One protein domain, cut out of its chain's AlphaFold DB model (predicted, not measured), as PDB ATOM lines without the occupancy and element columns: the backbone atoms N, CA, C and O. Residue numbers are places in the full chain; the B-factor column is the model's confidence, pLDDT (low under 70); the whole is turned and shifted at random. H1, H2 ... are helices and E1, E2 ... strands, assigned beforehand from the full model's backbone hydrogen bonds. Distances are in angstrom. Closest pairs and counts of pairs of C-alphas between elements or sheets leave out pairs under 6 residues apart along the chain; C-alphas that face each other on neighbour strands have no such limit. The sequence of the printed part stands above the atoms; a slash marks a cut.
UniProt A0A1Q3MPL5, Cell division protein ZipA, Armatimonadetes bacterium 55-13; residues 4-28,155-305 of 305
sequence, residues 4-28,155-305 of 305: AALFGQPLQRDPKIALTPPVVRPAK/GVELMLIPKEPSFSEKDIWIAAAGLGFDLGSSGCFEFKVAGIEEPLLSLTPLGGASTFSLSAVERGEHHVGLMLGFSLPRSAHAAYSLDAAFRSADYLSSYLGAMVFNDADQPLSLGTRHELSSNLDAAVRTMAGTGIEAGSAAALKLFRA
ATOM      1  N   ALA A   4     234.080 242.465 313.372       86.31
ATOM      2  CA  ALA A   4     232.703 242.374 313.842       86.31
ATOM      3  C   ALA A   4     232.436 243.352 314.995       86.31
ATOM      4  O   ALA A   4     231.355 243.931 315.062       86.31
ATOM      5  N   ALA A   5     233.427 243.602 315.856       87.44
ATOM      6  CA  ALA A   5     233.315 244.599 316.918       87.44
ATOM      7  C   ALA A   5     233.231 246.034 316.365       87.44
ATOM      8  O   ALA A   5     232.433 246.833 316.851       87.44
ATOM      9  N   LEU A   6     234.007 246.356 315.322       90.56
ATOM     10  CA  LEU A   6     234.032 247.695 314.716       90.56
ATOM     11  C   LEU A   6     232.731 248.012 313.955       90.56
ATOM     12  O   LEU A   6     232.152 249.099 314.080       90.56
ATOM     13  N   PHE A   7     232.228 247.041 313.193       92.75
ATOM     14  CA  PHE A   7     231.032 247.210 312.365       92.75
ATOM     15  C   PHE A   7     229.730 246.830 313.085       92.75
ATOM     16  O   PHE A   7     228.653 247.183 312.616       92.75
ATOM     17  N   GLY A   8     229.811 246.183 314.251       89.69
ATOM     18  CA  GLY A   8     228.667 245.651 315.001       89.69
ATOM     19  C   GLY A   8     228.131 244.323 314.450       89.69
ATOM     20  O   GLY A   8     227.303 243.681 315.091       89.69
ATOM     21  N   GLN A   9     228.611 243.903 313.278       88.25
ATOM     22  CA  GLN A   9     228.311 242.632 312.630       88.25
ATOM     23  C   GLN A   9     229.441 242.261 311.657       88.25
ATOM     24  O   GLN A   9     230.176 243.147 311.211       88.25
ATOM     25  N   PRO A  10     229.594 240.977 311.293       90.25
ATOM     26  CA  PRO A  10     230.510 240.584 310.231       90.25
ATOM     27  C   PRO A  10     230.136 241.262 308.908       90.25
ATOM     28  O   PRO A  10     228.985 241.188 308.478       90.25
ATOM     29  N   LEU A  11     231.112 241.885 308.247       93.44
ATOM     30  CA  LEU A  11     230.940 242.368 306.879       93.44
ATOM     31  C   LEU A  11     230.851 241.164 305.943       93.44
ATOM     32  O   LEU A  11     231.780 240.360 305.865       93.44
ATOM     33  N   GLN A  12     229.711 241.013 305.277       93.19
ATOM     34  CA  GLN A  12     229.450 239.911 304.363       93.19
ATOM     35  C   GLN A  12     228.641 240.397 303.170       93.19
ATOM     36  O   GLN A  12     227.812 241.301 303.277       93.19
ATOM     37  N   ARG A  13     228.865 239.728 302.043       94.88
ATOM     38  CA  ARG A  13     228.088 239.888 300.822       94.88
ATOM     39  C   ARG A  13     226.621 239.543 301.080       94.88
ATOM     40  O   ARG A  13     226.320 238.424 301.495       94.88
ATOM     41  N   ASP A  14     225.712 240.466 300.775       95.38
ATOM     42  CA  ASP A  14     224.276 240.223 300.908       95.38
ATOM     43  C   ASP A  14     223.733 239.628 299.594       95.38
ATOM     44  O   ASP A  14     223.736 240.299 298.557       95.38
ATOM     45  N   PRO A  15     223.228 238.379 299.599       94.00
ATOM     46  CA  PRO A  15     222.761 237.704 298.389       94.00
ATOM     47  C   PRO A  15     221.607 238.420 297.669       94.00
ATOM     48  O   PRO A  15     221.354 238.111 296.507       94.00
ATOM     49  N   LYS A  16     220.898 239.352 298.319       94.88
ATOM     50  CA  LYS A  16     219.783 240.095 297.709       94.88
ATOM     51  C   LYS A  16     220.231 241.262 296.837       94.88
ATOM     52  O   LYS A  16     219.509 241.629 295.913       94.88
ATOM     53  N   ILE A  17     221.382 241.854 297.141       95.38
ATOM     54  CA  ILE A  17     221.868 243.077 296.480       95.38
ATOM     55  C   ILE A  17     223.189 242.861 295.752       95.38
ATOM     56  O   ILE A  17     223.512 243.622 294.842       95.38
ATOM     57  N   ALA A  18     223.942 241.829 296.128       96.31
ATOM     58  CA  ALA A  18     225.282 241.640 295.623       96.31
ATOM     59  C   ALA A  18     225.328 241.437 294.108       96.31
ATOM     60  O   ALA A  18     224.495 240.746 293.510       96.31
ATOM     61  N   LEU A  19     226.365 241.997 293.495       96.44
ATOM     62  CA  LEU A  19     226.605 241.902 292.063       96.44
ATOM     63  C   LEU A  19     226.995 240.472 291.675       96.44
ATOM     64  O   LEU A  19     227.922 239.891 292.236       96.44
ATOM     65  N   THR A  20     226.297 239.875 290.711       94.56
ATOM     66  CA  THR A  20     226.591 238.513 290.235       94.56
ATOM     67  C   THR A  20     227.739 238.550 289.237       94.56
ATOM     68  O   THR A  20     227.510 239.081 288.152       94.56
ATOM     69  N   PRO A  21     228.927 237.994 289.537       92.56
ATOM     70  CA  PRO A  21     230.061 238.053 288.619       92.56
ATOM     71  C   PRO A  21     229.707 237.475 287.238       92.56
ATOM     72  O   PRO A  21     229.033 236.440 287.179       92.56
ATOM     73  N   PRO A  22     230.132 238.111 286.133       92.19
ATOM     74  CA  PRO A  22     229.928 237.569 284.800       92.19
ATOM     75  C   PRO A  22     230.777 236.309 284.593       92.19
ATOM     76  O   PRO A  22     231.784 236.087 285.267       92.19
ATOM     77  N   VAL A  23     230.378 235.480 283.627       86.69
ATOM     78  CA  VAL A  23     231.200 234.353 283.176       86.69
ATOM     79  C   VAL A  23     232.291 234.887 282.260       86.69
ATOM     80  O   VAL A  23     232.005 235.414 281.185       86.69
ATOM     81  N   VAL A  24     233.537 234.710 282.682       82.69
ATOM     82  CA  VAL A  24     234.717 235.231 281.991       82.69
ATOM     83  C   VAL A  24     235.376 234.115 281.197       82.69
ATOM     84  O   VAL A  24     235.508 232.985 281.676       82.69
ATOM     85  N   ARG A  25     235.801 234.422 279.971       78.62
ATOM     86  CA  ARG A  25     236.655 233.519 279.198       78.62
ATOM     87  C   ARG A  25     238.117 233.776 279.564       78.62
ATOM     88  O   ARG A  25     238.496 234.941 279.642       78.62
ATOM     89  N   PRO A  26     238.937 232.730 279.750       75.69
ATOM     90  CA  PRO A  26     240.365 232.915 279.965       75.69
ATOM     91  C   PRO A  26     240.969 233.763 278.843       75.69
ATOM     92  O   PRO A  26     240.660 233.542 277.668       75.69
ATOM     93  N   ALA A  27     241.826 234.717 279.207       79.31
ATOM     94  CA  ALA A  27     242.589 235.471 278.226       79.31
ATOM     95  C   ALA A  27     243.466 234.510 277.415       79.31
ATOM     96  O   ALA A  27     244.076 233.584 277.962       79.31
ATOM     97  N   LYS A  28     243.523 234.726 276.100       83.44
ATOM     98  CA  LYS A  28     244.446 233.987 275.245       83.44
ATOM     99  C   LYS A  28     245.870 234.378 275.638       83.44
ATOM    100  O   LYS A  28     246.181 235.558 275.730       83.44
ATOM    101  N   GLY A 155     236.850 256.795 280.683       93.69
ATOM    102  CA  GLY A 155     236.265 256.408 281.961       93.69
ATOM    103  C   GLY A 155     234.745 256.543 281.922       93.69
ATOM    104  O   GLY A 155     234.213 257.468 281.317       93.69
ATOM    105  N   VAL A 156     234.040 255.619 282.571       95.88
ATOM    106  CA  VAL A 156     232.641 255.822 282.950       95.88
ATOM    107  C   VAL A 156     232.607 256.032 284.448       95.88
ATOM    108  O   VAL A 156     232.990 255.135 285.201       95.88
ATOM    109  N   GLU A 157     232.115 257.189 284.873       96.00
ATOM    110  CA  GLU A 157     232.098 257.593 286.273       96.00
ATOM    111  C   GLU A 157     230.712 258.094 286.679       96.00
ATOM    112  O   GLU A 157     230.053 258.856 285.971       96.00
ATOM    113  N   LEU A 158     230.266 257.638 287.845       98.38
ATOM    114  CA  LEU A 158     229.056 258.077 288.515       98.38
ATOM    115  C   LEU A 158     229.454 258.718 289.841       98.38
ATOM    116  O   LEU A 158     230.080 258.077 290.688       98.38
ATOM    117  N   MET A 159     229.062 259.968 290.038       98.19
ATOM    118  CA  MET A 159     229.276 260.687 291.286       98.19
ATOM    119  C   MET A 159     228.080 260.495 292.206       98.19
ATOM    120  O   MET A 159     226.940 260.768 291.831       98.19
ATOM    121  N   LEU A 160     228.335 260.049 293.432       98.38
ATOM    122  CA  LEU A 160     227.343 259.965 294.492       98.38
ATOM    123  C   LEU A 160     227.573 261.124 295.456       98.38
ATOM    124  O   LEU A 160     228.603 261.185 296.124       98.38
ATOM    125  N   ILE A 161     226.606 262.032 295.533       98.06
ATOM    126  CA  ILE A 161     226.650 263.224 296.381       98.06
ATOM    127  C   ILE A 161     225.632 263.054 297.513       98.06
ATOM    128  O   ILE A 161     224.469 262.744 297.232       98.06
ATOM    129  N   PRO A 162     226.016 263.217 298.786       97.56
ATOM    130  CA  PRO A 162     225.105 263.027 299.907       97.56
ATOM    131  C   PRO A 162     224.000 264.099 299.896       97.56
ATOM    132  O   PRO A 162     224.239 265.256 299.557       97.56
ATOM    133  N   LYS A 163     222.764 263.723 300.259       95.81
ATOM    134  CA  LYS A 163     221.689 264.702 300.551       95.81
ATOM    135  C   LYS A 163     221.904 265.399 301.897       95.81
ATOM    136  O   LYS A 163     221.396 266.491 302.130       95.81
ATOM    137  N   GLU A 164     222.630 264.722 302.772       92.19
ATOM    138  CA  GLU A 164     223.156 265.208 304.041       92.19
ATOM    139  C   GLU A 164     224.591 265.742 303.855       92.19
ATOM    140  O   GLU A 164     225.131 265.647 302.755       92.19
ATOM    141  N   PRO A 165     225.240 266.353 304.865       90.94
ATOM    142  CA  PRO A 165     226.547 266.986 304.651       90.94
ATOM    143  C   PRO A 165     227.677 266.029 304.236       90.94
ATOM    144  O   PRO A 165     228.678 266.496 303.697       90.94
ATOM    145  N   SER A 166     227.574 264.724 304.519       96.12
ATOM    146  CA  SER A 166     228.615 263.734 304.199       96.12
ATOM    147  C   SER A 166     228.127 262.289 304.361       96.12
ATOM    148  O   SER A 166     227.128 262.046 305.035       96.12
ATOM    149  N   PHE A 167     228.862 261.326 303.804       97.12
ATOM    150  CA  PHE A 167     228.713 259.897 304.091       97.12
ATOM    151  C   PHE A 167     229.672 259.459 305.195       97.12
ATOM    152  O   PHE A 167     230.844 259.817 305.161       97.12
ATOM    153  N   SER A 168     229.210 258.641 306.136       97.00
ATOM    154  CA  SER A 168     230.081 257.970 307.108       97.00
ATOM    155  C   SER A 168     230.925 256.891 306.421       97.00
ATOM    156  O   SER A 168     230.380 256.052 305.702       97.00
ATOM    157  N   GLU A 169     232.237 256.855 306.684       96.38
ATOM    158  CA  GLU A 169     233.134 255.778 306.233       96.38
ATOM    159  C   GLU A 169     232.559 254.403 306.610       96.38
ATOM    160  O   GLU A 169     232.503 253.492 305.785       96.38
ATOM    161  N   LYS A 170     232.057 254.257 307.841       97.00
ATOM    162  CA  LYS A 170     231.504 252.989 308.335       97.00
ATOM    163  C   LYS A 170     230.354 252.473 307.464       97.00
ATOM    164  O   LYS A 170     230.306 251.281 307.163       97.00
ATOM    165  N   ASP A 171     229.444 253.356 307.062       97.50
ATOM    166  CA  ASP A 171     228.268 252.972 306.277       97.50
ATOM    167  C   ASP A 171     228.654 252.636 304.833       97.50
ATOM    168  O   ASP A 171     228.089 251.715 304.240       97.50
ATOM    169  N   ILE A 172     229.678 253.308 304.294       97.75
ATOM    170  CA  ILE A 172     230.257 252.983 302.986       97.75
ATOM    171  C   ILE A 172     230.838 251.567 302.995       97.75
ATOM    172  O   ILE A 172     230.545 250.791 302.089       97.75
ATOM    173  N   TRP A 173     231.597 251.197 304.031       97.75
ATOM    174  CA  TRP A 173     232.136 249.840 304.186       97.75
ATOM    175  C   TRP A 173     231.034 248.777 304.216       97.75
ATOM    176  O   TRP A 173     231.149 247.748 303.551       97.75
ATOM    177  N   ILE A 174     229.957 249.025 304.969       97.50
ATOM    178  CA  ILE A 174     228.817 248.101 305.055       97.50
ATOM    179  C   ILE A 174     228.148 247.952 303.685       97.50
ATOM    180  O   ILE A 174     227.906 246.828 303.240       97.50
ATOM    181  N   ALA A 175     227.895 249.063 302.993       98.12
ATOM    182  CA  ALA A 175     227.255 249.055 301.683       98.12
ATOM    183  C   ALA A 175     228.123 248.376 300.609       98.12
ATOM    184  O   ALA A 175     227.624 247.559 299.831       98.12
ATOM    185  N   ALA A 176     229.426 248.675 300.589       98.19
ATOM    186  CA  ALA A 176     230.394 248.091 299.668       98.19
ATOM    187  C   ALA A 176     230.502 246.571 299.865       98.19
ATOM    188  O   ALA A 176     230.342 245.813 298.904       98.19
ATOM    189  N   ALA A 177     230.664 246.115 301.112       97.50
ATOM    190  CA  ALA A 177     230.700 244.692 301.438       97.50
ATOM    191  C   ALA A 177     229.394 243.985 301.043       97.50
ATOM    192  O   ALA A 177     229.430 242.907 300.449       97.50
ATOM    193  N   GLY A 178     228.241 244.613 301.301       97.81
ATOM    194  CA  GLY A 178     226.929 244.095 300.910       97.81
ATOM    195  C   GLY A 178     226.804 243.870 299.399       97.81
ATOM    196  O   GLY A 178     226.329 242.816 298.974       97.81
ATOM    197  N   LEU A 179     227.301 244.812 298.589       98.31
ATOM    198  CA  LEU A 179     227.361 244.704 297.124       98.31
ATOM    199  C   LEU A 179     228.381 243.664 296.622       98.31
ATOM    200  O   LEU A 179     228.282 243.220 295.474       98.31
ATOM    201  N   GLY A 180     229.314 243.239 297.477       97.62
ATOM    202  CA  GLY A 180     230.386 242.297 297.155       97.62
ATOM    203  C   GLY A 180     231.680 242.958 296.679       97.62
ATOM    204  O   GLY A 180     232.451 242.301 295.987       97.62
ATOM    205  N   PHE A 181     231.899 244.234 296.999       98.00
ATOM    206  CA  PHE A 181     233.191 244.889 296.810       98.00
ATOM    207  C   PHE A 181     234.136 244.515 297.951       98.00
ATOM    208  O   PHE A 181     233.722 244.443 299.109       98.00
ATOM    209  N   ASP A 182     235.414 244.377 297.621       96.38
ATOM    210  CA  ASP A 182     236.489 244.169 298.584       96.38
ATOM    211  C   ASP A 182     237.403 245.396 298.615       96.38
ATOM    212  O   ASP A 182     237.575 246.076 297.606       96.38
ATOM    213  N   LEU A 183     238.007 245.699 299.766       96.12
ATOM    214  CA  LEU A 183     238.997 246.774 299.833       96.12
ATOM    215  C   LEU A 183     240.287 246.336 299.120       96.12
ATOM    216  O   LEU A 183     240.956 245.394 299.547       96.12
ATOM    217  N   GLY A 184     240.634 247.035 298.042       94.44
ATOM    218  CA  GLY A 184     241.870 246.855 297.290       94.44
ATOM    219  C   GLY A 184     243.092 247.456 297.988       94.44
ATOM    220  O   GLY A 184     242.991 248.262 298.913       94.44
ATOM    221  N   SER A 185     244.285 247.103 297.507       91.00
ATOM    222  CA  SER A 185     245.560 247.643 298.014       91.00
ATOM    223  C   SER A 185     245.738 249.141 297.751       91.00
ATOM    224  O   SER A 185     246.543 249.786 298.415       91.00
ATOM    225  N   SER A 186     244.981 249.685 296.799       89.31
ATOM    226  CA  SER A 186     244.875 251.110 296.473       89.31
ATOM    227  C   SER A 186     244.096 251.918 297.523       89.31
ATOM    228  O   SER A 186     244.012 253.138 297.414       89.31
ATOM    229  N   GLY A 187     243.490 251.259 298.521       94.31
ATOM    230  CA  GLY A 187     242.591 251.907 299.478       94.31
ATOM    231  C   GLY A 187     241.229 252.273 298.875       94.31
ATOM    232  O   GLY A 187     240.515 253.111 299.422       94.31
ATOM    233  N   CYS A 188     240.868 251.655 297.752       96.00
ATOM    234  CA  CYS A 188     239.575 251.793 297.090       96.00
ATOM    235  C   CYS A 188     238.783 250.489 297.208       96.00
ATOM    236  O   CYS A 188     239.367 249.410 297.300       96.00
ATOM    237  N   PHE A 189     237.455 250.563 297.178       97.88
ATOM    238  CA  PHE A 189     236.634 249.360 297.085       97.88
ATOM    239  C   PHE A 189     236.587 248.891 295.633       97.88
ATOM    240  O   PHE A 189     236.284 249.667 294.734       97.88
ATOM    241  N   GLU A 190     236.870 247.618 295.396       97.69
ATOM    242  CA  GLU A 190     237.031 247.030 294.071       97.69
ATOM    243  C   GLU A 190     236.112 245.809 293.933       97.69
ATOM    244  O   GLU A 190     236.148 244.888 294.752       97.69
ATOM    245  N   PHE A 191     235.287 245.776 292.884       97.25
ATOM    246  CA  PHE A 191     234.525 244.584 292.517       97.25
ATOM    247  C   PHE A 191     235.357 243.733 291.556       97.25
ATOM    248  O   PHE A 191     235.427 244.005 290.351       97.25
ATOM    249  N   LYS A 192     236.020 242.709 292.100       94.31
ATOM    250  CA  LYS A 192     236.887 241.799 291.342       94.31
ATOM    251  C   LYS A 192     236.170 240.526 290.939       94.31
ATOM    252  O   LYS A 192     235.298 240.012 291.635       94.31
ATOM    253  N   VAL A 193     236.601 239.981 289.809       92.12
ATOM    254  CA  VAL A 193     236.089 238.725 289.272       92.12
ATOM    255  C   VAL A 193     237.261 237.801 289.017       92.12
ATOM    256  O   VAL A 193     238.256 238.195 288.414       92.12
ATOM    257  N   ALA A 194     237.150 236.560 289.484       89.31
ATOM    258  CA  ALA A 194     238.194 235.568 289.287       89.31
ATOM    259  C   ALA A 194     238.503 235.390 287.788       89.31
ATOM    260  O   ALA A 194     237.599 235.186 286.981       89.31
ATOM    261  N   GLY A 195     239.788 235.455 287.435       85.75
ATOM    262  CA  GLY A 195     240.253 235.353 286.049       85.75
ATOM    263  C   GLY A 195     240.302 236.678 285.280       85.75
ATOM    264  O   GLY A 195     240.777 236.669 284.148       85.75
ATOM    265  N   ILE A 196     239.869 237.796 285.875       87.56
ATOM    266  CA  ILE A 196     240.099 239.152 285.355       87.56
ATOM    267  C   ILE A 196     241.105 239.844 286.268       87.56
ATOM    268  O   ILE A 196     240.970 239.814 287.490       87.56
ATOM    269  N   GLU A 197     242.130 240.440 285.669       86.31
ATOM    270  CA  GLU A 197     243.181 241.131 286.412       86.31
ATOM    271  C   GLU A 197     242.707 242.485 286.963       86.31
ATOM    272  O   GLU A 197     242.932 242.795 288.131       86.31
ATOM    273  N   GLU A 198     242.008 243.268 286.138       91.62
ATOM    274  CA  GLU A 198     241.444 244.562 286.526       91.62
ATOM    275  C   GLU A 198     240.098 244.406 287.250       91.62
ATOM    276  O   GLU A 198     239.300 243.523 286.910       91.62
ATOM    277  N   PRO A 199     239.790 245.272 288.229       94.06
ATOM    278  CA  PRO A 199     238.454 245.319 288.802       94.06
ATOM    279  C   PRO A 199     237.427 245.731 287.737       94.06
ATOM    280  O   PRO A 199     237.693 246.578 286.886       94.06
ATOM    281  N   LEU A 200     236.223 245.155 287.801       95.00
ATOM    282  CA  LEU A 200     235.127 245.568 286.917       95.00
ATOM    283  C   LEU A 200     234.530 246.909 287.335       95.00
ATOM    284  O   LEU A 200     234.000 247.621 286.491       95.00
ATOM    285  N   LEU A 201     234.589 247.222 288.630       97.44
ATOM    286  CA  LEU A 201     234.159 248.492 289.200       97.44
ATOM    287  C   LEU A 201     235.082 248.889 290.341       97.44
ATOM    288  O   LEU A 201     235.500 248.040 291.134       97.44
ATOM    289  N   SER A 202     235.292 250.189 290.469       97.38
ATOM    290  CA  SER A 202     235.962 250.801 291.605       97.38
ATOM    291  C   SER A 202     235.050 251.849 292.227       97.38
ATOM    292  O   SER A 202     234.407 252.624 291.520       97.38
ATOM    293  N   LEU A 203     234.996 251.854 293.553       97.94
ATOM    294  CA  LEU A 203     234.355 252.873 294.364       97.94
ATOM    295  C   LEU A 203     235.452 253.591 295.154       97.94
ATOM    296  O   LEU A 203     236.217 252.952 295.883       97.94
ATOM    297  N   THR A 204     235.532 254.907 294.998       97.12
ATOM    298  CA  THR A 204     236.568 255.762 295.589       97.12
ATOM    299  C   THR A 204     235.928 256.976 296.271       97.12
ATOM    300  O   THR A 204     234.804 257.356 295.929       97.12
ATOM    301  N   PRO A 205     236.590 257.606 297.254       96.31
ATOM    302  CA  PRO A 205     236.147 258.896 297.767       96.31
ATOM    303  C   PRO A 205     236.227 259.995 296.699       96.31
ATOM    304  O   PRO A 205     237.215 260.101 295.969       96.31
ATOM    305  N   LEU A 206     235.225 260.873 296.654       93.44
ATOM    306  CA  LEU A 206     235.272 262.072 295.816       93.44
ATOM    307  C   LEU A 206     236.311 263.059 296.382       93.44
ATOM    308  O   LEU A 206     236.257 263.403 297.563       93.44
ATOM    309  N   GLY A 207     237.246 263.527 295.545       79.94
ATOM    310  CA  GLY A 207     238.311 264.464 295.946       79.94
ATOM    311  C   GLY A 207     239.746 263.920 295.869       79.94
ATOM    312  O   GLY A 207     240.675 264.612 296.281       79.94
ATOM    313  N   GLY A 208     239.945 262.712 295.326       60.38
ATOM    314  CA  GLY A 208     241.208 262.210 294.754       60.38
ATOM    315  C   GLY A 208     242.331 261.815 295.723       60.38
ATOM    316  O   GLY A 208     243.057 260.869 295.441       60.38
ATOM    317  N   ALA A 209     242.488 262.497 296.862       62.84
ATOM    318  CA  ALA A 209     243.561 262.223 297.829       62.84
ATOM    319  C   ALA A 209     243.133 261.337 299.014       62.84
ATOM    320  O   ALA A 209     243.972 260.949 299.826       62.84
ATOM    321  N   SER A 210     241.841 261.029 299.132       78.12
ATOM    322  CA  SER A 210     241.302 260.230 300.234       78.12
ATOM    323  C   SER A 210     241.214 258.755 299.845       78.12
ATOM    324  O   SER A 210     240.748 258.417 298.761       78.12
ATOM    325  N   THR A 211     241.621 257.877 300.758       93.00
ATOM    326  CA  THR A 211     241.491 256.416 300.644       93.00
ATOM    327  C   THR A 211     240.669 255.879 301.804       93.00
ATOM    328  O   THR A 211     240.801 256.377 302.924       93.00
ATOM    329  N   PHE A 212     239.905 254.817 301.577       95.88
ATOM    330  CA  PHE A 212     239.221 254.105 302.649       95.88
ATOM    331  C   PHE A 212     240.221 253.360 303.537       95.88
ATOM    332  O   PHE A 212     241.215 252.801 303.065       95.88
ATOM    333  N   SER A 213     239.965 253.328 304.842       95.38
ATOM    334  CA  SER A 213     240.787 252.558 305.777       95.38
ATOM    335  C   SER A 213     240.038 252.216 307.059       95.38
ATOM    336  O   SER A 213     239.205 252.979 307.538       95.38
ATOM    337  N   LEU A 214     240.408 251.107 307.704       94.12
ATOM    338  CA  LEU A 214     239.854 250.761 309.022       94.12
ATOM    339  C   LEU A 214     240.134 251.848 310.067       94.12
ATOM    340  O   LEU A 214     239.289 252.130 310.908       94.12
ATOM    341  N   SER A 215     241.289 252.512 309.975       94.06
ATOM    342  CA  SER A 215     241.628 253.611 310.882       94.06
ATOM    343  C   SER A 215     240.706 254.828 310.707       94.06
ATOM    344  O   SER A 215     240.431 255.529 311.676       94.06
ATOM    345  N   ALA A 216     240.216 255.073 309.488       94.00
ATOM    346  CA  ALA A 216     239.243 256.121 309.195       94.00
ATOM    347  C   ALA A 216     237.870 255.770 309.789       94.00
ATOM    348  O   ALA A 216     237.218 256.630 310.381       94.00
ATOM    349  N   VAL A 217     237.482 254.488 309.747       95.38
ATOM    350  CA  VAL A 217     236.261 253.992 310.409       95.38
ATOM    351  C   VAL A 217     236.336 254.225 311.919       95.38
ATOM    352  O   VAL A 217     235.389 254.737 312.509       95.38
ATOM    353  N   GLU A 218     237.465 253.895 312.549       94.19
ATOM    354  CA  GLU A 218     237.681 254.093 313.991       94.19
ATOM    355  C   GLU A 218     237.635 255.569 314.403       94.19
ATOM    356  O   GLU A 218     237.128 255.898 315.475       94.19
ATOM    357  N   ARG A 219     238.145 256.463 313.546       95.12
ATOM    358  CA  ARG A 219     238.087 257.918 313.750       95.12
ATOM    359  C   ARG A 219     236.711 258.520 313.452       95.12
ATOM    360  O   ARG A 219     236.515 259.698 313.739       95.12
ATOM    361  N   GLY A 220     235.778 257.739 312.904       95.12
ATOM    362  CA  GLY A 220     234.477 258.231 312.461       95.12
ATOM    363  C   GLY A 220     234.610 259.241 311.324       95.12
ATOM    364  O   GLY A 220     233.982 260.291 311.370       95.12
ATOM    365  N   GLU A 221     235.483 258.974 310.349       95.31
ATOM    366  CA  GLU A 221     235.664 259.857 309.198       95.31
ATOM    367  C   GLU A 221     234.443 259.877 308.274       95.31
ATOM    368  O   GLU A 221     233.646 258.937 308.202       95.31
ATOM    369  N   HIS A 222     234.327 260.991 307.557       95.50
ATOM    370  CA  HIS A 222     233.205 261.307 306.695       95.50
ATOM    371  C   HIS A 222     233.691 261.804 305.330       95.50
ATOM    372  O   HIS A 222     234.673 262.541 305.245       95.50
ATOM    373  N   HIS A 223     232.959 261.451 304.273       95.75
ATOM    374  CA  HIS A 223     233.284 261.789 302.886       95.75
ATOM    375  C   HIS A 223     232.236 262.701 302.272       95.75
ATOM    376  O   HIS A 223     231.036 262.490 302.436       95.75
ATOM    377  N   VAL A 224     232.691 263.693 301.512       95.38
ATOM    378  CA  VAL A 224     231.820 264.663 300.823       95.38
ATOM    379  C   VAL A 224     231.112 264.080 299.597       95.38
ATOM    380  O   VAL A 224     230.195 264.693 299.063       95.38
ATOM    381  N   GLY A 225     231.530 262.900 299.147       96.81
ATOM    382  CA  GLY A 225     230.954 262.189 298.019       96.81
ATOM    383  C   GLY A 225     231.750 260.929 297.702       96.81
ATOM    384  O   GLY A 225     232.804 260.685 298.293       96.81
ATOM    385  N   LEU A 226     231.251 260.145 296.754       97.94
ATOM    386  CA  LEU A 226     231.921 258.958 296.229       97.94
ATOM    387  C   LEU A 226     231.937 259.011 294.703       97.94
ATOM    388  O   LEU A 226     231.033 259.582 294.095       97.94
ATOM    389  N   MET A 227     232.915 258.360 294.092       97.56
ATOM    390  CA  MET A 227     232.941 258.076 292.663       97.56
ATOM    391  C   MET A 227     232.860 256.569 292.463       97.56
ATOM    392  O   MET A 227     233.621 255.817 293.068       97.56
ATOM    393  N   LEU A 228     231.925 256.125 291.629       98.19
ATOM    394  CA  LEU A 228     231.761 254.738 291.216       98.19
ATOM    395  C   LEU A 228     231.974 254.657 289.711       98.19
ATOM    396  O   LEU A 228     231.255 255.310 288.959       98.19
ATOM    397  N   GLY A 229     232.903 253.831 289.254       97.19
ATOM    398  CA  GLY A 229     233.191 253.786 287.830       97.19
ATOM    399  C   GLY A 229     234.089 252.651 287.391       97.19
ATOM    400  O   GLY A 229     234.478 251.786 288.178       97.19
ATOM    401  N   PHE A 230     234.400 252.668 286.102       97.12
ATOM    402  CA  PHE A 230     235.361 251.772 285.475       97.12
ATOM    403  C   PHE A 230     236.000 252.440 284.259       97.12
ATOM    404  O   PHE A 230     235.440 253.347 283.649       97.12
ATOM    405  N   SER A 231     237.175 251.948 283.880       96.12
ATOM    406  CA  SER A 231     237.846 252.338 282.641       96.12
ATOM    407  C   SER A 231     237.419 251.381 281.532       96.12
ATOM    408  O   SER A 231     237.618 250.169 281.649       96.12
ATOM    409  N   LEU A 232     236.819 251.910 280.462       95.50
ATOM    410  CA  LEU A 232     236.394 251.122 279.306       95.50
ATOM    411  C   LEU A 232     237.533 250.261 278.743       95.50
ATOM    412  O   LEU A 232     237.343 249.045 278.670       95.50
ATOM    413  N   PRO A 233     238.702 250.815 278.366       94.94
ATOM    414  CA  PRO A 233     239.728 250.016 277.705       94.94
ATOM    415  C   PRO A 233     240.264 248.886 278.584       94.94
ATOM    416  O   PRO A 233     240.716 247.868 278.065       94.94
ATOM    417  N   ARG A 234     240.168 249.034 279.908       94.50
ATOM    418  CA  ARG A 234     240.616 248.044 280.890       94.50
ATOM    419  C   ARG A 234     239.528 247.054 281.316       94.50
ATOM    420  O   ARG A 234     239.839 246.041 281.937       94.50
ATOM    421  N   SER A 235     238.265 247.292 280.965       93.38
ATOM    422  CA  SER A 235     237.150 246.432 281.361       93.38
ATOM    423  C   SER A 235     236.895 245.314 280.351       93.38
ATOM    424  O   SER A 235     236.456 245.555 279.227       93.38
ATOM    425  N   ALA A 236     237.082 244.062 280.781       89.00
ATOM    426  CA  ALA A 236     236.798 242.872 279.964       89.00
ATOM    427  C   ALA A 236     235.299 242.663 279.678       89.00
ATOM    428  O   ALA A 236     234.930 241.911 278.777       89.00
ATOM    429  N   HIS A 237     234.419 243.325 280.435       92.38
ATOM    430  CA  HIS A 237     232.972 243.253 280.258       92.38
ATOM    431  C   HIS A 237     232.334 244.629 280.471       92.38
ATOM    432  O   HIS A 237     231.581 244.839 281.423       92.38
ATOM    433  N   ALA A 238     232.623 245.572 279.573       94.38
ATOM    434  CA  ALA A 238     232.182 246.962 279.688       94.38
ATOM    435  C   ALA A 238     230.659 247.118 279.880       94.38
ATOM    436  O   ALA A 238     230.222 247.795 280.808       94.38
ATOM    437  N   ALA A 239     229.839 246.442 279.065       95.06
ATOM    438  CA  ALA A 239     228.376 246.529 279.169       95.06
ATOM    439  C   ALA A 239     227.845 246.006 280.515       95.06
ATOM    440  O   ALA A 239     226.976 246.623 281.127       95.06
ATOM    441  N   TYR A 240     228.403 244.891 281.002       96.00
ATOM    442  CA  TYR A 240     228.086 244.382 282.337       96.00
ATOM    443  C   TYR A 240     228.537 245.370 283.419       96.00
ATOM    444  O   TYR A 240     227.802 245.603 284.370       96.00
ATOM    445  N   SER A 241     229.730 245.953 283.275       97.25
ATOM    446  CA  SER A 241     230.282 246.902 284.248       97.25
ATOM    447  C   SER A 241     229.381 248.129 284.368       97.25
ATOM    448  O   SER A 241     229.082 248.551 285.476       97.25
ATOM    449  N   LEU A 242     228.843 248.637 283.256       97.94
ATOM    450  CA  LEU A 242     227.875 249.735 283.276       97.94
ATOM    451  C   LEU A 242     226.564 249.365 283.985       97.94
ATOM    452  O   LEU A 242     226.097 250.124 284.831       97.94
ATOM    453  N   ASP A 243     225.981 248.201 283.686       97.94
ATOM    454  CA  ASP A 243     224.770 247.734 284.380       97.94
ATOM    455  C   ASP A 243     225.018 247.551 285.885       97.94
ATOM    456  O   ASP A 243     224.238 248.003 286.727       97.94
ATOM    457  N   ALA A 244     226.155 246.950 286.239       97.94
ATOM    458  CA  ALA A 244     226.582 246.795 287.619       97.94
ATOM    459  C   ALA A 244     226.789 248.158 288.302       97.94
ATOM    460  O   ALA A 244     226.351 248.326 289.439       97.94
ATOM    461  N   ALA A 245     227.357 249.149 287.606       98.44
ATOM    462  CA  ALA A 245     227.511 250.509 288.117       98.44
ATOM    463  C   ALA A 245     226.149 251.148 288.411       98.44
ATOM    464  O   ALA A 245     225.954 251.705 289.488       98.44
ATOM    465  N   PHE A 246     225.177 251.011 287.505       98.56
ATOM    466  CA  PHE A 246     223.816 251.503 287.719       98.56
ATOM    467  C   PHE A 246     223.143 250.847 288.925       98.56
ATOM    468  O   PHE A 246     222.594 251.545 289.775       98.56
ATOM    469  N   ARG A 247     223.234 249.518 289.048       98.31
ATOM    470  CA  ARG A 247     222.658 248.777 290.179       98.31
ATOM    471  C   ARG A 247     223.308 249.149 291.509       98.31
ATOM    472  O   ARG A 247     222.608 249.332 292.506       98.31
ATOM    473  N   SER A 248     224.632 249.268 291.533       98.56
ATOM    474  CA  SER A 248     225.374 249.715 292.709       98.56
ATOM    475  C   SER A 248     225.024 251.155 293.073       98.56
ATOM    476  O   SER A 248     224.782 251.427 294.245       98.56
ATOM    477  N   ALA A 249     224.917 252.053 292.094       98.50
ATOM    478  CA  ALA A 249     224.517 253.437 292.319       98.50
ATOM    479  C   ALA A 249     223.088 253.552 292.873       98.50
ATOM    480  O   ALA A 249     222.865 254.321 293.804       98.50
ATOM    481  N   ASP A 250     222.138 252.758 292.366       98.44
ATOM    482  CA  ASP A 250     220.765 252.703 292.886       98.44
ATOM    483  C   ASP A 250     220.730 252.252 294.348       98.44
ATOM    484  O   ASP A 250     220.071 252.871 295.189       98.44
ATOM    485  N   TYR A 251     221.473 251.190 294.670       98.38
ATOM    486  CA  TYR A 251     221.560 250.691 296.037       98.38
ATOM    487  C   TYR A 251     222.215 251.713 296.972       98.38
ATOM    488  O   TYR A 251     221.644 252.039 298.012       98.38
ATOM    489  N   LEU A 252     223.375 252.253 296.593       98.25
ATOM    490  CA  LEU A 252     224.102 253.246 297.384       98.25
ATOM    491  C   LEU A 252     223.287 254.532 297.565       98.25
ATOM    492  O   LEU A 252     223.258 255.083 298.660       98.25
ATOM    493  N   SER A 253     222.568 254.985 296.535       98.12
ATOM    494  CA  SER A 253     221.656 256.130 296.626       98.12
ATOM    495  C   SER A 253     220.551 255.905 297.652       98.12
ATOM    496  O   SER A 253     220.291 256.788 298.473       98.12
ATOM    497  N   SER A 254     219.944 254.719 297.643       97.88
ATOM    498  CA  SER A 254     218.893 254.346 298.590       97.88
ATOM    499  C   SER A 254     219.426 254.189 300.019       97.88
ATOM    500  O   SER A 254     218.840 254.726 300.955       97.88
ATOM    501  N   TYR A 255     220.552 253.490 300.186       97.88
ATOM    502  CA  TYR A 255     221.117 253.142 301.491       97.88
ATOM    503  C   TYR A 255     221.813 254.323 302.180       97.88
ATOM    504  O   TYR A 255     221.582 254.561 303.360       97.88
ATOM    505  N   LEU A 256     222.635 255.080 301.445       97.62
ATOM    506  CA  LEU A 256     223.407 256.210 301.978       97.62
ATOM    507  C   LEU A 256     222.678 257.556 301.847       97.62
ATOM    508  O   LEU A 256     223.190 258.579 302.290       97.62
ATOM    509  N   GLY A 257     221.511 257.592 301.195       97.56
ATOM    510  CA  GLY A 257     220.795 258.841 300.937       97.56
ATOM    511  C   GLY A 257     221.517 259.752 299.939       97.56
ATOM    512  O   GLY A 257     221.570 260.966 300.138       97.56
ATOM    513  N   ALA A 258     222.070 259.191 298.861       97.69
ATOM    514  CA  ALA A 258     222.791 259.950 297.836       97.69
ATOM    515  C   ALA A 258     221.889 260.430 296.687       97.69
ATOM    516  O   ALA A 258     220.868 259.817 296.362       97.69
ATOM    517  N   MET A 259     222.303 261.502 296.023       98.25
ATOM    518  CA  MET A 259     221.952 261.817 294.639       98.25
ATOM    519  C   MET A 259     223.068 261.307 293.726       98.25
ATOM    520  O   MET A 259     224.234 261.358 294.107       98.25
ATOM    521  N   VAL A 260     222.714 260.816 292.540       98.50
ATOM    522  CA  VAL A 260     223.683 260.248 291.593       98.50
ATOM    523  C   VAL A 260     223.743 261.108 290.342       98.50
ATOM    524  O   VAL A 260     222.694 261.434 289.779       98.50
ATOM    525  N   PHE A 261     224.954 261.431 289.903       98.44
ATOM    526  CA  PHE A 261     225.247 262.227 288.716       98.44
ATOM    527  C   PHE A 261     226.225 261.485 287.800       98.44
ATOM    528  O   PHE A 261     226.965 260.621 288.269       98.44
ATOM    529  N   ASN A 262     226.218 261.795 286.506       96.88
ATOM    530  CA  ASN A 262     227.305 261.415 285.598       96.88
ATOM    531  C   ASN A 262     228.458 262.437 285.665       96.88
ATOM    532  O   ASN A 262     228.398 263.411 286.413       96.88
ATOM    533  N   ASP A 263     229.486 262.212 284.856       93.62
ATOM    534  CA  ASP A 263     230.649 263.082 284.642       93.62
ATOM    535  C   ASP A 263     230.312 264.488 284.102       93.62
ATOM    536  O   ASP A 263     231.086 265.423 284.282       93.62
ATOM    537  N   ALA A 264     229.143 264.658 283.482       95.50
ATOM    538  CA  ALA A 264     228.626 265.938 282.997       95.50
ATOM    539  C   ALA A 264     227.729 266.678 284.016       95.50
ATOM    540  O   ALA A 264     226.952 267.552 283.622       95.50
ATOM    541  N   ASP A 265     227.785 266.313 285.304       96.31
ATOM    542  CA  ASP A 265     226.959 266.863 286.395       96.31
ATOM    543  C   ASP A 265     225.437 266.719 286.179       96.31
ATOM    544  O   ASP A 265     224.618 267.426 286.776       96.31
ATOM    545  N   GLN A 266     225.013 265.780 285.333       97.75
ATOM    546  CA  GLN A 266     223.602 265.517 285.078       97.75
ATOM    547  C   GLN A 266     223.085 264.434 286.027       97.75
ATOM    548  O   GLN A 266     223.720 263.384 286.159       97.75
ATOM    549  N   PRO A 267     221.905 264.618 286.652       97.88
ATOM    550  CA  PRO A 267     221.287 263.573 287.457       97.88
ATOM    551  C   PRO A 267     221.104 262.279 286.659       97.88
ATOM    552  O   PRO A 267     220.681 262.321 285.501       97.88
ATOM    553  N   LEU A 268     221.345 261.128 287.290       98.06
ATOM    554  CA  LEU A 268     221.267 259.810 286.657       98.06
ATOM    555  C   LEU A 268     219.812 259.367 286.404       98.06
ATOM    556  O   LEU A 268     219.277 258.457 287.041       98.06
ATOM    557  N   SER A 269     219.161 260.031 285.454       97.38
ATOM    558  CA  SER A 269     217.818 259.715 284.969       97.38
ATOM    559  C   SER A 269     217.815 258.503 284.028       97.38
ATOM    560  O   SER A 269     218.863 258.064 283.554       97.38
ATOM    561  N   LEU A 270     216.630 257.984 283.681       97.19
ATOM    562  CA  LEU A 270     216.503 256.944 282.647       97.19
ATOM    563  C   LEU A 270     217.082 257.392 281.295       97.19
ATOM    564  O   LEU A 270     217.721 256.595 280.614       97.19
ATOM    565  N   GLY A 271     216.896 258.666 280.922       97.94
ATOM    566  CA  GLY A 271     217.462 259.225 279.692       97.94
ATOM    567  C   GLY A 271     218.990 259.216 279.714       97.94
ATOM    568  O   GLY A 271     219.612 258.701 278.791       97.94
ATOM    569  N   THR A 272     219.581 259.676 280.818       97.50
ATOM    570  CA  THR A 272     221.036 259.684 281.034       97.50
ATOM    571  C   THR A 272     221.623 258.272 281.000       97.50
ATOM    572  O   THR A 272     222.667 258.050 280.395       97.50
ATOM    573  N   ARG A 273     220.938 257.279 281.586       98.31
ATOM    574  CA  ARG A 273     221.366 255.871 281.504       98.31
ATOM    575  C   ARG A 273     221.387 255.359 280.070       98.31
ATOM    576  O   ARG A 273     222.359 254.725 279.674       98.31
ATOM    577  N   HIS A 274     220.343 255.650 279.293       98.00
ATOM    578  CA  HIS A 274     220.291 255.267 277.882       98.00
ATOM    579  C   HIS A 274     221.402 255.922 277.058       98.00
ATOM    580  O   HIS A 274     222.000 255.254 276.214       98.00
ATOM    581  N   GLU A 275     221.697 257.196 277.314       97.50
ATOM    582  CA  GLU A 275     222.797 257.912 276.669       97.50
ATOM    583  C   GLU A 275     224.152 257.272 276.997       97.50
ATOM    584  O   GLU A 275     224.892 256.916 276.082       97.50
ATOM    585  N   LEU A 276     224.437 257.024 278.281       97.25
ATOM    586  CA  LEU A 276     225.662 256.349 278.719       97.25
ATOM    587  C   LEU A 276     225.813 254.960 278.080       97.25
ATOM    588  O   LEU A 276     226.890 254.630 277.590       97.25
ATOM    589  N   SER A 277     224.740 254.163 278.021       97.69
ATOM    590  CA  SER A 277     224.763 252.862 277.337       97.69
ATOM    591  C   SER A 277     225.046 252.997 275.839       97.69
ATOM    592  O   SER A 277     225.858 252.248 275.303       97.69
ATOM    593  N   SER A 278     224.422 253.963 275.158       97.19
ATOM    594  CA  SER A 278     224.630 254.180 273.722       97.19
ATOM    595  C   SER A 278     226.058 254.638 273.404       97.19
ATOM    596  O   SER A 278     226.677 254.129 272.463       97.19
ATOM    597  N   ASN A 279     226.595 255.547 274.220       95.88
ATOM    598  CA  ASN A 279     227.962 256.047 274.100       95.88
ATOM    599  C   ASN A 279     228.978 254.933 274.366       95.88
ATOM    600  O   ASN A 279     229.914 254.758 273.584       95.88
ATOM    601  N   LEU A 280     228.751 254.120 275.404       96.44
ATOM    602  CA  LEU A 280     229.588 252.961 275.702       96.44
ATOM    603  C   LEU A 280     229.607 251.970 274.535       96.44
ATOM    604  O   LEU A 280     230.675 251.545 274.102       96.44
ATOM    605  N   ASP A 281     228.442 251.643 273.981       96.06
ATOM    606  CA  ASP A 281     228.326 250.746 272.833       96.06
ATOM    607  C   ASP A 281     229.079 251.278 271.603       96.06
ATOM    608  O   ASP A 281     229.705 250.514 270.861       96.06
ATOM    609  N   ALA A 282     229.030 252.591 271.358       95.81
ATOM    610  CA  ALA A 282     229.783 253.227 270.281       95.81
ATOM    611  C   ALA A 282     231.301 253.164 270.522       95.81
ATOM    612  O   ALA A 282     232.055 252.855 269.594       95.81
ATOM    613  N   ALA A 283     231.741 253.385 271.760       94.62
ATOM    614  CA  ALA A 283     233.145 253.317 272.141       94.62
ATOM    615  C   ALA A 283     233.697 251.880 272.052       94.62
ATOM    616  O   ALA A 283     234.739 251.660 271.436       94.62
ATOM    617  N   VAL A 284     232.950 250.881 272.539       95.31
ATOM    618  CA  VAL A 284     233.289 249.451 272.404       95.31
ATOM    619  C   VAL A 284     233.426 249.056 270.932       95.31
ATOM    620  O   VAL A 284     234.395 248.393 270.558       95.31
ATOM    621  N   ARG A 285     232.497 249.488 270.067       95.25
ATOM    622  CA  ARG A 285     232.593 249.232 268.618       95.25
ATOM    623  C   ARG A 285     233.806 249.906 267.987       95.25
ATOM    624  O   ARG A 285     234.427 249.314 267.109       95.25
ATOM    625  N   THR A 286     234.145 251.114 268.429       94.62
ATOM    626  CA  THR A 286     235.330 251.835 267.949       94.62
ATOM    627  C   THR A 286     236.609 251.080 268.307       94.62
ATOM    628  O   THR A 286     237.424 250.831 267.422       94.62
ATOM    629  N   MET A 287     236.743 250.627 269.559       94.12
ATOM    630  CA  MET A 287     237.866 249.792 270.007       94.12
ATOM    631  C   MET A 287     237.960 248.475 269.222       94.12
ATOM    632  O   MET A 287     239.005 248.138 268.669       94.12
ATOM    633  N   ALA A 288     236.848 247.751 269.080       92.62
ATOM    634  CA  ALA A 288     236.826 246.522 268.288       92.62
ATOM    635  C   ALA A 288     237.226 246.769 266.819       92.62
ATOM    636  O   ALA A 288     237.943 245.966 266.223       92.62
ATOM    637  N   GLY A 289     236.823 247.909 266.243       92.75
ATOM    638  CA  GLY A 289     237.168 248.314 264.879       92.75
ATOM    639  C   GLY A 289     238.664 248.544 264.636       92.75
ATOM    640  O   GLY A 289     239.111 248.412 263.496       92.75
ATOM    641  N   THR A 290     239.457 248.829 265.674       89.38
ATOM    642  CA  THR A 290     240.925 248.942 265.568       89.38
ATOM    643  C   THR A 290     241.649 247.618 265.818       89.38
ATOM    644  O   THR A 290     242.861 247.512 265.605       89.38
ATOM    645  N   GLY A 291     240.911 246.577 266.214       91.25
ATOM    646  CA  GLY A 291     241.458 245.271 266.565       91.25
ATOM    647  C   GLY A 291     242.116 245.226 267.946       91.25
ATOM    648  O   GLY A 291     242.894 244.306 268.190       91.25
ATOM    649  N   ILE A 292     241.832 246.200 268.819       93.94
ATOM    650  CA  ILE A 292     242.201 246.192 270.240       93.94
ATOM    651  C   ILE A 292     240.895 246.194 271.035       93.94
ATOM    652  O   ILE A 292     240.292 247.238 271.263       93.94
ATOM    653  N   GLU A 293     240.422 245.010 271.418       93.88
ATOM    654  CA  GLU A 293     239.159 244.862 272.148       93.88
ATOM    655  C   GLU A 293     239.297 245.344 273.602       93.88
ATOM    656  O   GLU A 293     240.341 245.149 274.228       93.88
ATOM    657  N   ALA A 294     238.241 245.946 274.158       93.19
ATOM    658  CA  ALA A 294     238.213 246.378 275.556       93.19
ATOM    659  C   ALA A 294     238.498 245.207 276.517       93.19
ATOM    660  O   ALA A 294     237.952 244.113 276.362       93.19
ATOM    661  N   GLY A 295     239.396 245.432 277.479       92.06
ATOM    662  CA  GLY A 295     239.857 244.441 278.453       92.06
ATOM    663  C   GLY A 295     240.616 243.244 277.873       92.06
ATOM    664  O   GLY A 295     240.910 242.305 278.611       92.06
ATOM    665  N   SER A 296     240.955 243.255 276.580       92.81
ATOM    666  CA  SER A 296     241.919 242.303 276.018       92.81
ATOM    667  C   SER A 296     243.321 242.531 276.591       92.81
ATOM    668  O   SER A 296     243.641 243.623 277.055       92.81
ATOM    669  N   ALA A 297     244.195 241.524 276.504       92.56
ATOM    670  CA  ALA A 297     245.589 241.660 276.931       92.56
ATOM    671  C   ALA A 297     246.309 242.811 276.200       92.56
ATOM    672  O   ALA A 297     247.041 243.573 276.831       92.56
ATOM    673  N   ALA A 298     246.028 243.012 274.906       94.50
ATOM    674  CA  ALA A 298     246.534 244.159 274.156       94.50
ATOM    675  C   ALA A 298     246.064 245.504 274.742       94.50
ATOM    676  O   ALA A 298     246.868 246.424 274.897       94.50
ATOM    677  N   ALA A 299     244.780 245.625 275.096       95.00
ATOM    678  CA  ALA A 299     244.253 246.842 275.709       95.00
ATOM    679  C   ALA A 299     244.847 247.079 277.106       95.00
ATOM    680  O   ALA A 299     245.293 248.183 277.403       95.00
ATOM    681  N   LEU A 300     244.936 246.044 277.942       93.56
ATOM    682  CA  LEU A 300     245.532 246.154 279.276       93.56
ATOM    683  C   LEU A 300     246.986 246.628 279.216       93.56
ATOM    684  O   LEU A 300     247.368 247.511 279.978       93.56
ATOM    685  N   LYS A 301     247.779 246.105 278.277       93.19
ATOM    686  CA  LYS A 301     249.156 246.561 278.052       93.19
ATOM    687  C   LYS A 301     249.221 248.031 277.649       93.19
ATOM    688  O   LYS A 301     249.997 248.789 278.217       93.19
ATOM    689  N   LEU A 302     248.386 248.441 276.698       95.31
ATOM    690  CA  LEU A 302     248.418 249.797 276.156       95.31
ATOM    691  C   LEU A 302     247.945 250.869 277.148       95.31
ATOM    692  O   LEU A 302     248.492 251.966 277.158       95.31
ATOM    693  N   PHE A 303     246.925 250.569 277.951       93.88
ATOM    694  CA  PHE A 303     246.278 251.544 278.840       93.88
ATOM    695  C   PHE A 303     246.777 251.498 280.293       93.88
ATOM    696  O   PHE A 303     246.310 252.274 281.120       93.88
ATOM    697  N   ARG A 304     247.719 250.603 280.615       87.88
ATOM    698  CA  ARG A 304     248.520 250.684 281.851       87.88
ATOM    699  C   ARG A 304     249.822 251.465 281.667       87.88
ATOM    700  O   ARG A 304     250.366 251.949 282.650       87.88
ATOM    701  N   ALA A 305     250.310 251.539 280.427       74.81
ATOM    702  CA  ALA A 305     251.570 252.168 280.041       74.81
ATOM    703  C   ALA A 305     251.595 253.693 280.195       74.81
ATOM    704  O   ALA A 305     250.583 254.351 279.851       74.81
TER     705      ALA A 305
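Overview. This is residues 4 to 28 and 155 to 305 of the 305 residues of the protein "Cell division protein ZipA" of Armatimonadetes bacterium 55-13 (UniProt A0A1Q3MPL5). One strongly twisted sheet of five strands forms a wall, with the long helix H4 laid along one face and H2 over the E2 side of that same face, making two layers. H5, the longest helix, slopes past one end of the sheet where H6 also lies, while the small helices H1 and H3 sit at the other end; the unnamed residues 8 to 28 run from the H1 end to the H6 end. The 176 printed residues, mixed in class, hold six named helices and five named strands in the order H1 E1 H2 E2 E3 H3 E4 H4 E5 H5 H6. The sheet, E2 E3 E4 E1 E5, is antiparallel throughout. The whole is compact, with a radius of gyration of the C-alphas of 16.3 A and spans of 50 by 34 by 32 A.

Arrangement. Start at H1, residues 4 to 7, which is close but not clearly touching to H2, residues 169 to 179; their closest C-alphas, Phe 7 and Lys 170, are 7.1 A apart. Past the cut, look at E1, residues 155 to 162, an inner strand between E4, residues 226 to 231, and E5, residues 258 to 262: N 158 and O 228 are 2.8 A apart, N 161 and O 259 2.8 A. H2 is on the sheet at a height of 9.8 A. E2, residues 189 to 191, and E3, residues 201 to 205, form a hairpin, with N 191 and O 201 2.9 A apart; E3 and E4 have N 202 and O 229 at 2.9 A. H3, residues 214 to 219, only just touches H2, with 3 pairs of C-alphas within 8 A, the closest being Val 217 and Lys 170 at 5.3 A. H4, residues 238 to 256, runs along the strands at a height of 8.1 A, at 4 degrees to E4 on the local plane. E4, H4 and E5 make a split strand-helix-strand unit, two strands running the same way with E1 between them, and its crossover is right-handed. With residues 248 to 256 alone H4 touches H2 at a steep tilt of 47 degrees, opposite ways; the closest C-alphas, Leu 252 and Ala 175, are 6.8 A apart. H5, residues 270 to 290, only grazes the sheet and touches H4 at a shallow tilt of 28 degrees, opposite ways, with C-alphas 277 and 242 closest at 7.4 A. H6, residues 297 to 304, is apart from H5. In H2, H3, H4, H5 and H6 every O i to N i+4 pair is within hydrogen-bond range; H1 is too short for such a pair.

Along the chain. Find C-alpha 4 at (232.703, 242.374, 313.842), where H1 begins. E1 runs 22.1 A from C-alpha 155 at (236.265, 256.408, 281.961), and E4 covers 16.2 A. H2 spans 15.5 A, H4 25.7 A and H5 30.9 A; H6 ends at C-alpha 304, (248.520, 250.684, 281.851).

Size, cuts and confidence. The farthest C-alphas, Ala 5 and Gly 289, are 52.3 A apart. Residues 29 to 154 are not printed, and C-alphas 28 and 155 are 24.8 A apart across that cut. Of the links that are printed whole, none is long, and H4 to E5 is tight. The mean pLDDT of the printed part is 94.1; look for low confidence at residues 208 to 209, which are under 70.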